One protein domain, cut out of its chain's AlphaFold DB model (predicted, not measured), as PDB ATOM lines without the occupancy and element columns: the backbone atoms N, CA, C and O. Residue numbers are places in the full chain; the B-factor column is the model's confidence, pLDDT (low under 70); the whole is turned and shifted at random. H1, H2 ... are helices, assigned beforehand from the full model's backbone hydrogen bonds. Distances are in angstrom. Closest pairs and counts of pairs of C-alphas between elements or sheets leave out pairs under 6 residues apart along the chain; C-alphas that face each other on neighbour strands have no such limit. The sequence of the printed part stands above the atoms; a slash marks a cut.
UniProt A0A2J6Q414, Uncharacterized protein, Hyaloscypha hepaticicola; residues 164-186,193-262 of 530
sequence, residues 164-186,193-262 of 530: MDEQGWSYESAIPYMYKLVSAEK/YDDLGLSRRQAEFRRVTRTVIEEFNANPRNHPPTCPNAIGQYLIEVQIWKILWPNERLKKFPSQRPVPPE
ATOM      1  N   MET A 164     -36.073   2.489  61.015       39.50
ATOM      2  CA  MET A 164     -34.907   3.096  60.362       39.50
ATOM      3  C   MET A 164     -35.321   4.065  59.249       39.50
ATOM      4  O   MET A 164     -34.668   5.093  59.082       39.50
ATOM      5  N   ASP A 165     -36.461   3.832  58.586       46.22
ATOM      6  CA  ASP A 165     -37.108   4.853  57.743       46.22
ATOM      7  C   ASP A 165     -37.464   6.115  58.555       46.22
ATOM      8  O   ASP A 165     -37.345   7.233  58.051       46.22
ATOM      9  N   GLU A 166     -37.833   5.955  59.833       46.12
ATOM     10  CA  GLU A 166     -38.114   7.062  60.766       46.12
ATOM     11  C   GLU A 166     -36.861   7.879  61.149       46.12
ATOM     12  O   GLU A 166     -36.991   8.997  61.646       46.12
ATOM     13  N   GLN A 167     -35.652   7.358  60.901       49.25
ATOM     14  CA  GLN A 167     -34.369   8.010  61.214       49.25
ATOM     15  C   GLN A 167     -33.614   8.504  59.964       49.25
ATOM     16  O   GLN A 167     -32.548   9.106  60.090       49.25
ATOM     17  N   GLY A 168     -34.139   8.245  58.761       61.94
ATOM     18  CA  GLY A 168     -33.371   8.327  57.518       61.94
ATOM     19  C   GLY A 168     -33.122   9.730  56.956       61.94
ATOM     20  O   GLY A 168     -32.001  10.021  56.566       61.94
ATOM     21  N   TRP A 169     -34.139  10.589  56.839       67.19
ATOM     22  CA  TRP A 169     -34.012  11.896  56.162       67.19
ATOM     23  C   TRP A 169     -34.961  12.928  56.769       67.19
ATOM     24  O   TRP A 169     -36.147  12.642  56.947       67.19
ATOM     25  N   SER A 170     -34.481  14.151  57.014       75.00
ATOM     26  CA  SER A 170     -35.320  15.256  57.497       75.00
ATOM     27  C   SER A 170     -35.702  16.223  56.370       75.00
ATOM     28  O   SER A 170     -34.915  16.514  55.467       75.00
ATOM     29  N   TYR A 171     -36.948  16.702  56.403       81.00
ATOM     30  CA  TYR A 171     -37.481  17.688  55.464       81.00
ATOM     31  C   TYR A 171     -38.677  18.426  56.076       81.00
ATOM     32  O   TYR A 171     -39.627  17.790  56.531       81.00
ATOM     33  N   GLU A 172     -38.652  19.761  56.061       83.06
ATOM     34  CA  GLU A 172     -39.809  20.585  56.423       83.06
ATOM     35  C   GLU A 172     -40.605  20.952  55.163       83.06
ATOM     36  O   GLU A 172     -40.058  21.493  54.199       83.06
ATOM     37  N   SER A 173     -41.908  20.658  55.179       87.06
ATOM     38  CA  SER A 173     -42.814  20.943  54.064       87.06
ATOM     39  C   SER A 173     -42.972  22.449  53.837       87.06
ATOM     40  O   SER A 173     -43.367  23.192  54.738       87.06
ATOM     41  N   ALA A 174     -42.764  22.893  52.602       89.31
ATOM     42  CA  ALA A 174     -43.025  24.248  52.144       89.31
ATOM     43  C   ALA A 174     -44.485  24.496  51.720       89.31
ATOM     44  O   ALA A 174     -44.839  25.653  51.478       89.31
ATOM     45  N   ILE A 175     -45.366  23.484  51.682       88.62
ATOM     46  CA  ILE A 175     -46.810  23.660  51.392       88.62
ATOM     47  C   ILE A 175     -47.452  24.791  52.230       88.62
ATOM     48  O   ILE A 175     -48.149  25.624  51.644       88.62
ATOM     49  N   PRO A 176     -47.204  24.923  53.554       87.31
ATOM     50  CA  PRO A 176     -47.741  26.025  54.355       87.31
ATOM     51  C   PRO A 176     -47.225  27.408  53.929       87.31
ATOM     52  O   PRO A 176     -47.955  28.394  54.037       87.31
ATOM     53  N   TYR A 177     -45.988  27.506  53.434       86.00
ATOM     54  CA  TYR A 177     -45.428  28.751  52.899       86.00
ATOM     55  C   TYR A 177     -46.000  29.072  51.512       86.00
ATOM     56  O   TYR A 177     -46.413  30.205  51.268       86.00
ATOM     57  N   MET A 178     -46.108  28.083  50.622       88.50
ATOM     58  CA  MET A 178     -46.730  28.263  49.305       88.50
ATOM     59  C   MET A 178     -48.190  28.721  49.435       88.50
ATOM     60  O   MET A 178     -48.617  29.649  48.751       88.50
ATOM     61  N   TYR A 179     -48.936  28.143  50.384       87.25
ATOM     62  CA  TYR A 179     -50.293  28.580  50.705       87.25
ATOM     63  C   TYR A 179     -50.332  30.021  51.246       87.25
ATOM     64  O   TYR A 179     -51.236  30.785  50.901       87.25
ATOM     65  N   LYS A 180     -49.339  30.433  52.054       84.69
ATOM     66  CA  LYS A 180     -49.187  31.834  52.493       84.69
ATOM     67  C   LYS A 180     -48.922  32.775  51.315       84.69
ATOM     68  O   LYS A 180     -49.586  33.802  51.262       84.69
ATOM     69  N   LEU A 181     -48.050  32.431  50.358       84.00
ATOM     70  CA  LEU A 181     -47.833  33.248  49.148       84.00
ATOM     71  C   LEU A 181     -49.142  33.468  48.377       84.00
ATOM     72  O   LEU A 181     -49.511  34.606  48.100       84.00
ATOM     73  N   VAL A 182     -49.881  32.387  48.113       85.19
ATOM     74  CA  VAL A 182     -51.190  32.415  47.431       85.19
ATOM     75  C   VAL A 182     -52.252  33.211  48.210       85.19
ATOM     76  O   VAL A 182     -53.212  33.703  47.621       85.19
ATOM     77  N   SER A 183     -52.085  33.367  49.526       76.06
ATOM     78  CA  SER A 183     -53.001  34.117  50.400       76.06
ATOM     79  C   SER A 183     -52.573  35.571  50.659       76.06
ATOM     80  O   SER A 183     -53.393  36.371  51.100       76.06
ATOM     81  N   ALA A 184     -51.306  35.919  50.422       67.81
ATOM     82  CA  ALA A 184     -50.742  37.251  50.667       67.81
ATOM     83  C   ALA A 184     -50.867  38.198  49.458       67.81
ATOM     84  O   ALA A 184     -50.568  39.389  49.564       67.81
ATOM     85  N   GLU A 185     -51.311  37.684  48.312       63.12
ATOM     86  CA  GLU A 185     -51.417  38.392  47.035       63.12
ATOM     87  C   GLU A 185     -52.647  39.330  46.991       63.12
ATOM     88  O   GLU A 185     -53.615  39.105  46.267       63.12
ATOM     89  N   LYS A 186     -52.610  40.400  47.800       50.41
ATOM     90  CA  LYS A 186     -53.707  41.370  48.033       50.41
ATOM     91  C   LYS A 186     -54.229  42.118  46.788       50.41
ATOM     92  O   LYS A 186     -55.159  42.905  46.912       50.41
ATOM     93  N   TYR A 193     -65.000  33.805  45.523       69.00
ATOM     94  CA  TYR A 193     -64.664  32.660  46.373       69.00
ATOM     95  C   TYR A 193     -65.382  31.398  45.865       69.00
ATOM     96  O   TYR A 193     -66.406  31.508  45.192       69.00
ATOM     97  N   ASP A 194     -64.855  30.210  46.173       72.50
ATOM     98  CA  ASP A 194     -65.581  28.945  45.979       72.50
ATOM     99  C   ASP A 194     -66.580  28.670  47.125       72.50
ATOM    100  O   ASP A 194     -66.613  29.389  48.128       72.50
ATOM    101  N   ASP A 195     -67.368  27.594  47.005       75.56
ATOM    102  CA  ASP A 195     -68.351  27.149  48.016       75.56
ATOM    103  C   ASP A 195     -67.735  26.831  49.399       75.56
ATOM    104  O   ASP A 195     -68.447  26.521  50.355       75.56
ATOM    105  N   LEU A 196     -66.404  26.866  49.514       73.62
ATOM    106  CA  LEU A 196     -65.627  26.581  50.720       73.62
ATOM    107  C   LEU A 196     -64.902  27.831  51.251       73.62
ATOM    108  O   LEU A 196     -64.096  27.722  52.181       73.62
ATOM    109  N   GLY A 197     -65.178  29.010  50.684       77.38
ATOM    110  CA  GLY A 197     -64.577  30.282  51.084       77.38
ATOM    111  C   GLY A 197     -63.110  30.440  50.674       77.38
ATOM    112  O   GLY A 197     -62.414  31.294  51.227       77.38
ATOM    113  N   LEU A 198     -62.613  29.634  49.731       78.19
ATOM    114  CA  LEU A 198     -61.261  29.760  49.185       78.19
ATOM    115  C   LEU A 198     -61.258  30.757  48.028       78.19
ATOM    116  O   LEU A 198     -62.148  30.740  47.178       78.19
ATOM    117  N   SER A 199     -60.235  31.611  47.946       83.56
ATOM    118  CA  SER A 199     -60.034  32.432  46.746       83.56
ATOM    119  C   SER A 199     -59.772  31.533  45.533       83.56
ATOM    120  O   SER A 199     -59.215  30.441  45.676       83.56
ATOM    121  N   ARG A 200     -60.086  31.998  44.316       82.50
ATOM    122  CA  ARG A 200     -59.813  31.242  43.075       82.50
ATOM    123  C   ARG A 200     -58.390  30.659  43.014       82.50
ATOM    124  O   ARG A 200     -58.222  29.520  42.582       82.50
ATOM    125  N   ARG A 201     -57.373  31.395  43.489       81.88
ATOM    126  CA  ARG A 201     -55.975  30.927  43.506       81.88
ATOM    127  C   ARG A 201     -55.681  29.938  44.645       81.88
ATOM    128  O   ARG A 201     -54.877  29.035  44.448       81.88
ATOM    129  N   GLN A 202     -56.357  30.032  45.797       85.12
ATOM    130  CA  GLN A 202     -56.303  29.007  46.857       85.12
ATOM    131  C   GLN A 202     -56.980  27.698  46.418       85.12
ATOM    132  O   GLN A 202     -56.437  26.616  46.654       85.12
ATOM    133  N   ALA A 203     -58.127  27.784  45.738       86.75
ATOM    134  CA  ALA A 203     -58.808  26.637  45.143       86.75
ATOM    135  C   ALA A 203     -57.935  25.970  44.062       86.75
ATOM    136  O   ALA A 203     -57.791  24.747  44.047       86.75
ATOM    137  N   GLU A 204     -57.269  26.762  43.216       88.00
ATOM    138  CA  GLU A 204     -56.297  26.267  42.235       88.00
ATOM    139  C   GLU A 204     -55.054  25.636  42.880       88.00
ATOM    140  O   GLU A 204     -54.689  24.521  42.511       88.00
ATOM    141  N   PHE A 205     -54.452  26.278  43.887       91.12
ATOM    142  CA  PHE A 205     -53.349  25.702  44.662       91.12
ATOM    143  C   PHE A 205     -53.731  24.329  45.228       91.12
ATOM    144  O   PHE A 205     -52.977  23.363  45.105       91.12
ATOM    145  N   ARG A 206     -54.932  24.220  45.807       88.88
ATOM    146  CA  ARG A 206     -55.467  22.977  46.376       88.88
ATOM    147  C   ARG A 206     -55.746  21.916  45.309       88.88
ATOM    148  O   ARG A 206     -55.471  20.744  45.558       88.88
ATOM    149  N   ARG A 207     -56.253  22.312  44.135       92.56
ATOM    150  CA  ARG A 207     -56.454  21.439  42.965       92.56
ATOM    151  C   ARG A 207     -55.123  20.859  42.492       92.56
ATOM    152  O   ARG A 207     -54.986  19.644  42.461       92.56
ATOM    153  N   VAL A 208     -54.139  21.713  42.203       91.00
ATOM    154  CA  VAL A 208     -52.802  21.298  41.745       91.00
ATOM    155  C   VAL A 208     -52.102  20.431  42.790       91.00
ATOM    156  O   VAL A 208     -51.598  19.369  42.447       91.00
ATOM    157  N   THR A 209     -52.138  20.820  44.068       90.06
ATOM    158  CA  THR A 209     -51.564  20.025  45.169       90.06
ATOM    159  C   THR A 209     -52.169  18.624  45.225       90.06
ATOM    160  O   THR A 209     -51.431  17.650  45.341       90.06
ATOM    161  N   ARG A 210     -53.498  18.499  45.100       90.75
ATOM    162  CA  ARG A 210     -54.167  17.194  45.048       90.75
ATOM    163  C   ARG A 210     -53.724  16.388  43.826       90.75
ATOM    164  O   ARG A 210     -53.273  15.265  44.007       90.75
ATOM    165  N   THR A 211     -53.823  16.957  42.625       91.25
ATOM    166  CA  THR A 211     -53.500  16.254  41.374       91.25
ATOM    167  C   THR A 211     -52.054  15.763  41.355       91.25
ATOM    168  O   THR A 211     -51.829  14.600  41.051       91.25
ATOM    169  N   VAL A 212     -51.085  16.583  41.778       89.75
ATOM    170  CA  VAL A 212     -49.675  16.161  41.867       89.75
ATOM    171  C   VAL A 212     -49.492  15.023  42.875       89.75
ATOM    172  O   VAL A 212     -48.767  14.078  42.589       89.75
ATOM    173  N   ILE A 213     -50.153  15.068  44.037       86.62
ATOM    174  CA  ILE A 213     -50.092  13.974  45.021       86.62
ATOM    175  C   ILE A 213     -50.722  12.693  44.452       86.62
ATOM    176  O   ILE A 213     -50.166  11.611  44.635       86.62
ATOM    177  N   GLU A 214     -51.851  12.789  43.752       89.25
ATOM    178  CA  GLU A 214     -52.532  11.645  43.131       89.25
ATOM    179  C   GLU A 214     -51.684  11.032  41.998       89.25
ATOM    180  O   GLU A 214     -51.461   9.824  42.005       89.25
ATOM    181  N   GLU A 215     -51.115  11.845  41.102       87.62
ATOM    182  CA  GLU A 215     -50.168  11.421  40.053       87.62
ATOM    183  C   GLU A 215     -48.878  10.807  40.621       87.62
ATOM    184  O   GLU A 215     -48.346   9.841  40.068       87.62
ATOM    185  N   PHE A 216     -48.361  11.356  41.726       86.69
ATOM    186  CA  PHE A 216     -47.157  10.846  42.377       86.69
ATOM    187  C   PHE A 216     -47.411   9.447  42.955       86.69
ATOM    188  O   PHE A 216     -46.698   8.512  42.595       86.69
ATOM    189  N   ASN A 217     -48.488   9.274  43.734       83.69
ATOM    190  CA  ASN A 217     -48.874   7.983  44.322       83.69
ATOM    191  C   ASN A 217     -49.319   6.937  43.282       83.69
ATOM    192  O   ASN A 217     -49.099   5.745  43.486       83.69
ATOM    193  N   ALA A 218     -49.945   7.348  42.174       85.56
ATOM    194  CA  ALA A 218     -50.464   6.428  41.156       85.56
ATOM    195  C   ALA A 218     -49.379   5.775  40.279       85.56
ATOM    196  O   ALA A 218     -49.668   4.811  39.570       85.56
ATOM    197  N   ASN A 219     -48.140   6.278  40.304       84.25
ATOM    198  CA  ASN A 219     -47.049   5.789  39.466       84.25
ATOM    199  C   ASN A 219     -45.935   5.141  40.315       84.25
ATOM    200  O   ASN A 219     -45.134   5.859  40.920       84.25
ATOM    201  N   PRO A 220     -45.777   3.801  40.293       72.50
ATOM    202  CA  PRO A 220     -44.708   3.107  41.018       72.50
ATOM    203  C   PRO A 220     -43.280   3.546  40.652       72.50
ATOM    204  O   PRO A 220     -42.355   3.309  41.420       72.50
ATOM    205  N   ARG A 221     -43.063   4.217  39.511       76.06
ATOM    206  CA  ARG A 221     -41.745   4.784  39.156       76.06
ATOM    207  C   ARG A 221     -41.411   6.061  39.938       76.06
ATOM    208  O   ARG A 221     -40.237   6.390  40.066       76.06
ATOM    209  N   ASN A 222     -42.421   6.753  40.470       69.06
ATOM    210  CA  ASN A 222     -42.258   7.910  41.358       69.06
ATOM    211  C   ASN A 222     -42.017   7.474  42.818       69.06
ATOM    212  O   ASN A 222     -41.329   8.170  43.563       69.06
ATOM    213  N   HIS A 223     -42.511   6.287  43.188       63.91
ATOM    214  CA  HIS A 223     -42.220   5.607  44.452       63.91
ATOM    215  C   HIS A 223     -41.382   4.331  44.243       63.91
ATOM    216  O   HIS A 223     -41.911   3.222  44.369       63.91
ATOM    217  N   PRO A 224     -40.056   4.442  44.016       59.66
ATOM    218  CA  PRO A 224     -39.154   3.357  44.387       59.66
ATOM    219  C   PRO A 224     -39.483   2.910  45.824       59.66
ATOM    220  O   PRO A 224     -39.634   3.781  46.686       59.66
ATOM    221  N   PRO A 225     -39.570   1.602  46.132       54.84
ATOM    222  CA  PRO A 225     -39.934   1.126  47.473       54.84
ATOM    223  C   PRO A 225     -38.898   1.475  48.559       54.84
ATOM    224  O   PRO A 225     -39.121   1.206  49.732       54.84
ATOM    225  N   THR A 226     -37.776   2.082  48.165       56.22
ATOM    226  CA  THR A 226     -36.695   2.611  49.007       56.22
ATOM    227  C   THR A 226     -36.653   4.148  49.051       56.22
ATOM    228  O   THR A 226     -35.693   4.716  49.567       56.22
ATOM    229  N   CYS A 227     -37.637   4.849  48.474       60.41
ATOM    230  CA  CYS A 227     -37.671   6.313  48.418       60.41
ATOM    231  C   CYS A 227     -38.141   6.899  49.766       60.41
ATOM    232  O   CYS A 227     -39.310   6.719  50.119       60.41
ATOM    233  N   PRO A 228     -37.291   7.628  50.518       76.88
ATOM    234  CA  PRO A 228     -37.669   8.177  51.816       76.88
ATOM    235  C   PRO A 228     -38.817   9.182  51.689       76.88
ATOM    236  O   PRO A 228     -38.808  10.033  50.795       76.88
ATOM    237  N   ASN A 229     -39.761   9.156  52.635       78.94
ATOM    238  CA  ASN A 229     -40.933  10.045  52.643       78.94
ATOM    239  C   ASN A 229     -40.562  11.537  52.495       78.94
ATOM    240  O   ASN A 229     -41.244  12.279  51.791       78.94
ATOM    241  N   ALA A 230     -39.445  11.958  53.097       78.00
ATOM    242  CA  ALA A 230     -38.878  13.302  52.971       78.00
ATOM    243  C   ALA A 230     -38.503  13.684  51.522       78.00
ATOM    244  O   ALA A 230     -38.755  14.808  51.088       78.00
ATOM    245  N   ILE A 231     -37.936  12.748  50.752       78.88
ATOM    246  CA  ILE A 231     -37.562  12.966  49.347       78.88
ATOM    247  C   ILE A 231     -38.814  12.987  48.464       78.88
ATOM    248  O   ILE A 231     -38.945  13.879  47.626       78.88
ATOM    249  N   GLY A 232     -39.768  12.077  48.691       82.81
ATOM    250  CA  GLY A 232     -41.060  12.090  47.995       82.81
ATOM    251  C   GLY A 232     -41.819  13.407  48.194       82.81
ATOM    252  O   GLY A 232     -42.255  14.027  47.225       82.81
ATOM    253  N   GLN A 233     -41.891  13.894  49.438       86.25
ATOM    254  CA  GLN A 233     -42.530  15.168  49.778       86.25
ATOM    255  C   GLN A 233     -41.851  16.365  49.083       86.25
ATOM    256  O   GLN A 233     -42.538  17.200  48.497       86.25
ATOM    257  N   TYR A 234     -40.514  16.419  49.064       87.81
ATOM    258  CA  TYR A 234     -39.767  17.452  48.333       87.81
ATOM    259  C   TYR A 234     -40.034  17.416  46.816       87.81
ATOM    260  O   TYR A 234     -40.212  18.467  46.197       87.81
ATOM    261  N   LEU A 235     -40.105  16.230  46.200       87.56
ATOM    262  CA  LEU A 235     -40.382  16.088  44.764       87.56
ATOM    263  C   LEU A 235     -41.794  16.571  44.395       87.56
ATOM    264  O   LEU A 235     -41.938  17.342  43.441       87.56
ATOM    265  N   ILE A 236     -42.804  16.188  45.185       91.00
ATOM    266  CA  ILE A 236     -44.188  16.683  45.080       91.00
ATOM    267  C   ILE A 236     -44.209  18.217  45.126       91.00
ATOM    268  O   ILE A 236     -44.807  18.871  44.271       91.00
ATOM    269  N   GLU A 237     -43.516  18.811  46.093       91.88
ATOM    270  CA  GLU A 237     -43.511  20.260  46.306       91.88
ATOM    271  C   GLU A 237     -42.774  21.034  45.204       91.88
ATOM    272  O   GLU A 237     -43.251  22.082  44.761       91.88
ATOM    273  N   VAL A 238     -41.670  20.493  44.679       90.00
ATOM    274  CA  VAL A 238     -40.986  21.040  43.495       90.00
ATOM    275  C   VAL A 238     -41.890  20.990  42.255       90.00
ATOM    276  O   VAL A 238     -41.851  21.914  41.438       90.00
ATOM    277  N   GLN A 239     -42.713  19.949  42.090       91.12
ATOM    278  CA  GLN A 239     -43.667  19.849  40.979       91.12
ATOM    279  C   GLN A 239     -44.829  20.844  41.133       91.12
ATOM    280  O   GLN A 239     -45.131  21.562  40.179       91.12
ATOM    281  N   ILE A 240     -45.407  20.980  42.334       92.19
ATOM    282  CA  ILE A 240     -46.421  22.007  42.644       92.19
ATOM    283  C   ILE A 240     -45.879  23.413  42.342       92.19
ATOM    284  O   ILE A 240     -46.561  24.212  41.697       92.19
ATOM    285  N   TRP A 241     -44.636  23.709  42.743       91.94
ATOM    286  CA  TRP A 241     -44.030  25.019  42.497       91.94
ATOM    287  C   TRP A 241     -43.859  25.324  41.007       91.94
ATOM    288  O   TRP A 241     -44.235  26.406  40.560       91.94
ATOM    289  N   LYS A 242     -43.348  24.365  40.220       90.31
ATOM    290  CA  LYS A 242     -43.197  24.516  38.760       90.31
ATOM    291  C   LYS A 242     -44.521  24.829  38.055       90.31
ATOM    292  O   LYS A 242     -44.509  25.565  37.075       90.31
ATOM    293  N   ILE A 243     -45.637  24.280  38.538       91.69
ATOM    294  CA  ILE A 243     -46.968  24.487  37.947       91.69
ATOM    295  C   ILE A 243     -47.534  25.868  38.310       91.69
ATOM    296  O   ILE A 243     -48.111  26.537  37.455       91.69
ATOM    297  N   LEU A 244     -47.381  26.309  39.562       89.75
ATOM    298  CA  LEU A 244     -48.028  27.528  40.078       89.75
ATOM    299  C   LEU A 244     -47.176  28.802  39.961       89.75
ATOM    300  O   LEU A 244     -47.718  29.912  39.993       89.75
ATOM    301  N   TRP A 245     -45.862  28.641  39.800       91.00
ATOM    302  CA  TRP A 245     -44.886  29.713  39.611       91.00
ATOM    303  C   TRP A 245     -43.876  29.380  38.487       91.00
ATOM    304  O   TRP A 245     -42.667  29.425  38.718       91.00
ATOM    305  N   PRO A 246     -44.322  29.079  37.248       89.00
ATOM    306  CA  PRO A 246     -43.442  28.624  36.160       89.00
ATOM    307  C   PRO A 246     -42.346  29.635  35.777       89.00
ATOM    308  O   PRO A 246     -41.268  29.247  35.333       89.00
ATOM    309  N   ASN A 247     -42.599  30.930  35.993       88.06
ATOM    310  CA  ASN A 247     -41.643  32.009  35.727       88.06
ATOM    311  C   ASN A 247     -40.637  32.229  36.880       88.06
ATOM    312  O   ASN A 247     -39.623  32.906  36.699       88.06
ATOM    313  N   GLU A 248     -40.880  31.667  38.069       82.50
ATOM    314  CA  GLU A 248     -39.969  31.773  39.211       82.50
ATOM    315  C   GLU A 248     -38.952  30.626  39.171       82.50
ATOM    316  O   GLU A 248     -39.257  29.471  39.476       82.50
ATOM    317  N   ARG A 249     -37.699  30.955  38.831       76.31
ATOM    318  CA  ARG A 249     -36.573  30.007  38.882       76.31
ATOM    319  C   ARG A 249     -36.541  29.289  40.236       76.31
ATOM    320  O   ARG A 249     -36.602  29.951  41.268       76.31
ATOM    321  N   LEU A 250     -36.270  27.979  40.241       72.69
ATOM    322  CA  LEU A 250     -36.136  27.153  41.460       72.69
ATOM    323  C   LEU A 250     -35.112  27.675  42.494       72.69
ATOM    324  O   LEU A 250     -35.121  27.225  43.630       72.69
ATOM    325  N   LYS A 251     -34.272  28.663  42.151       67.19
ATOM    326  CA  LYS A 251     -33.468  29.434  43.120       67.19
ATOM    327  C   LYS A 251     -34.306  30.227  44.144       67.19
ATOM    328  O   LYS A 251     -33.751  30.650  45.148       67.19
ATOM    329  N   LYS A 252     -35.600  30.449  43.884       74.62
ATOM    330  CA  LYS A 252     -36.583  31.031  44.814       74.62
ATOM    331  C   LYS A 252     -37.439  29.980  45.537       74.62
ATOM    332  O   LYS A 252     -38.313  30.354  46.315       74.62
ATOM    333  N   PHE A 253     -37.226  28.687  45.273       81.44
ATOM    334  CA  PHE A 253     -37.959  27.630  45.961       81.44
ATOM    335  C   PHE A 253     -37.644  27.708  47.470       81.44
ATOM    336  O   PHE A 253     -36.469  27.744  47.832       81.44
ATOM    337  N   PRO A 254     -38.659  27.792  48.344       73.06
ATOM    338  CA  PRO A 254     -38.483  28.214  49.735       73.06
ATOM    339  C   PRO A 254     -38.030  27.093  50.676       73.06
ATOM    340  O   PRO A 254     -37.708  27.377  51.827       73.06
ATOM    341  N   SER A 255     -38.031  25.831  50.230       74.75
ATOM    342  CA  SER A 255     -37.550  24.721  51.052       74.75
ATOM    343  C   SER A 255     -36.045  24.528  50.897       74.75
ATOM    344  O   SER A 255     -35.467  24.712  49.822       74.75
ATOM    345  N   GLN A 256     -35.421  24.031  51.959       76.44
ATOM    346  CA  GLN A 256     -34.101  23.415  51.866       76.44
ATOM    347  C   GLN A 256     -34.213  22.083  51.098       76.44
ATOM    348  O   GLN A 256     -35.319  21.599  50.843       76.44
ATOM    349  N   ARG A 257     -33.093  21.479  50.689       78.69
ATOM    350  CA  ARG A 257     -33.122  20.084  50.213       78.69
ATOM    351  C   ARG A 257     -33.308  19.151  51.419       78.69
ATOM    352  O   ARG A 257     -32.856  19.526  52.500       78.69
ATOM    353  N   PRO A 258     -33.915  17.961  51.255       78.50
ATOM    354  CA  PRO A 258     -33.894  16.930  52.287       78.50
ATOM    355  C   PRO A 258     -32.466  16.705  52.791       78.50
ATOM    356  O   PRO A 258     -31.534  16.640  51.983       78.50
ATOM    357  N   VAL A 259     -32.295  16.617  54.107       76.12
ATOM    358  CA  VAL A 259     -30.982  16.436  54.737       76.12
ATOM    359  C   VAL A 259     -30.765  14.938  54.985       76.12
ATOM    360  O   VAL A 259     -31.667  14.300  55.539       76.12
ATOM    361  N   PRO A 260     -29.622  14.358  54.562       74.75
ATOM    362  CA  PRO A 260     -29.273  12.969  54.866       74.75
ATOM    363  C   PRO A 260     -29.097  12.763  56.383       74.75
ATOM    364  O   PRO A 260     -28.937  13.744  57.115       74.75
ATOM    365  N   PRO A 261     -29.100  11.513  56.875       74.44
ATOM    366  CA  PRO A 261     -28.929  11.256  58.299       74.44
ATOM    367  C   PRO A 261     -27.482  11.559  58.708       74.44
ATOM    368  O   PRO A 261     -26.577  11.548  57.866       74.44
ATOM    369  N   GLU A 262     -27.232  11.808  59.998       77.12
ATOM    370  CA  GLU A 262     -25.850  11.957  60.470       77.12
ATOM    371  C   GLU A 262     -25.017  10.703  60.137       77.12
ATOM    372  O   GLU A 262     -25.549   9.590  60.216       77.12
TER     373      GLU A 262
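Overview. This is residues 164 to 186 and 193 to 262 of the 530 residues of an uncharacterized protein of Hyaloscypha hepaticicola (UniProt A0A2J6Q414). A helical hairpin, H2 and H3, is splayed at 44 degrees, and the shorter helix H1 packs on the part of H2 from residue 201 to 205, running opposite to it. After H3 the printed part goes on without a named element from residue 245 to 262 and folds back toward the end where it begins, with the C-alphas of Met 164 and Glu 262 12.7 A apart. The printed part has 93 residues, with three named helices in the order H1, H2, H3 and no named strand; the class is all helix, though only 45 of the 93 residues are in named elements. The whole is elongated, spanning 44 by 27 by 23 A, and only just compact, close to loose, with a radius of gyration of the C-alphas of 14.6 A.

Along the chain. The printed part begins at Met 164 and reaches H1 at residues 175 to 184, which is 14.2 A long from C-alpha 175 at (-46.810, 23.660, 51.392) to C-alpha 184. H2, the longest helix by residues, takes residues 200 to 218 and measures 26.6 A, ending with C-alpha 218 at (-50.464, 6.428, 41.156). H3 takes residues 229 to 244 and measures 22.7 A, ending with C-alpha 244 at (-48.028, 27.528, 40.078).

Arrangement. H1 touches H2, and H2 touches H1 with residues 201 to 205 alone; their closest C-alphas, those of Val 182 and Gln 202, are 6.2 A apart. Their lines stand at a shallow tilt of 19 degrees, and they run opposite ways. H1 and H3 are close but not clearly touching, with the closest C-alphas, those of Ile 175 and Glu 237, 7.0 A apart. These two run the same way at a shallow tilt of 25 degrees. H2 and H3 form a hairpin and touch, with the closest C-alphas, those of Thr 209 and Ile 240, 6.1 A apart. They run opposite ways at a steep tilt of 44 degrees, with their centres 10.9 A apart. In H1, H2 and H3 every O i to N i+4 pair is within hydrogen-bond range.

Size, cuts and confidence. The two C-alphas farthest apart, those of Asp 195 and Glu 262, are 46.8 A apart. Residues 187 to 192 are cut out, and C-alphas 186 and 193 stand 14.1 A apart across the cut, which lies in the link from H1 to H2. The link from H2 to H3, with 10 residues between them, is short. The mean pLDDT of the printed part is 79.1, and the model's confidence is under 70 at residues 164 to 169, 184 to 186, 193, 222 to 227 and 251.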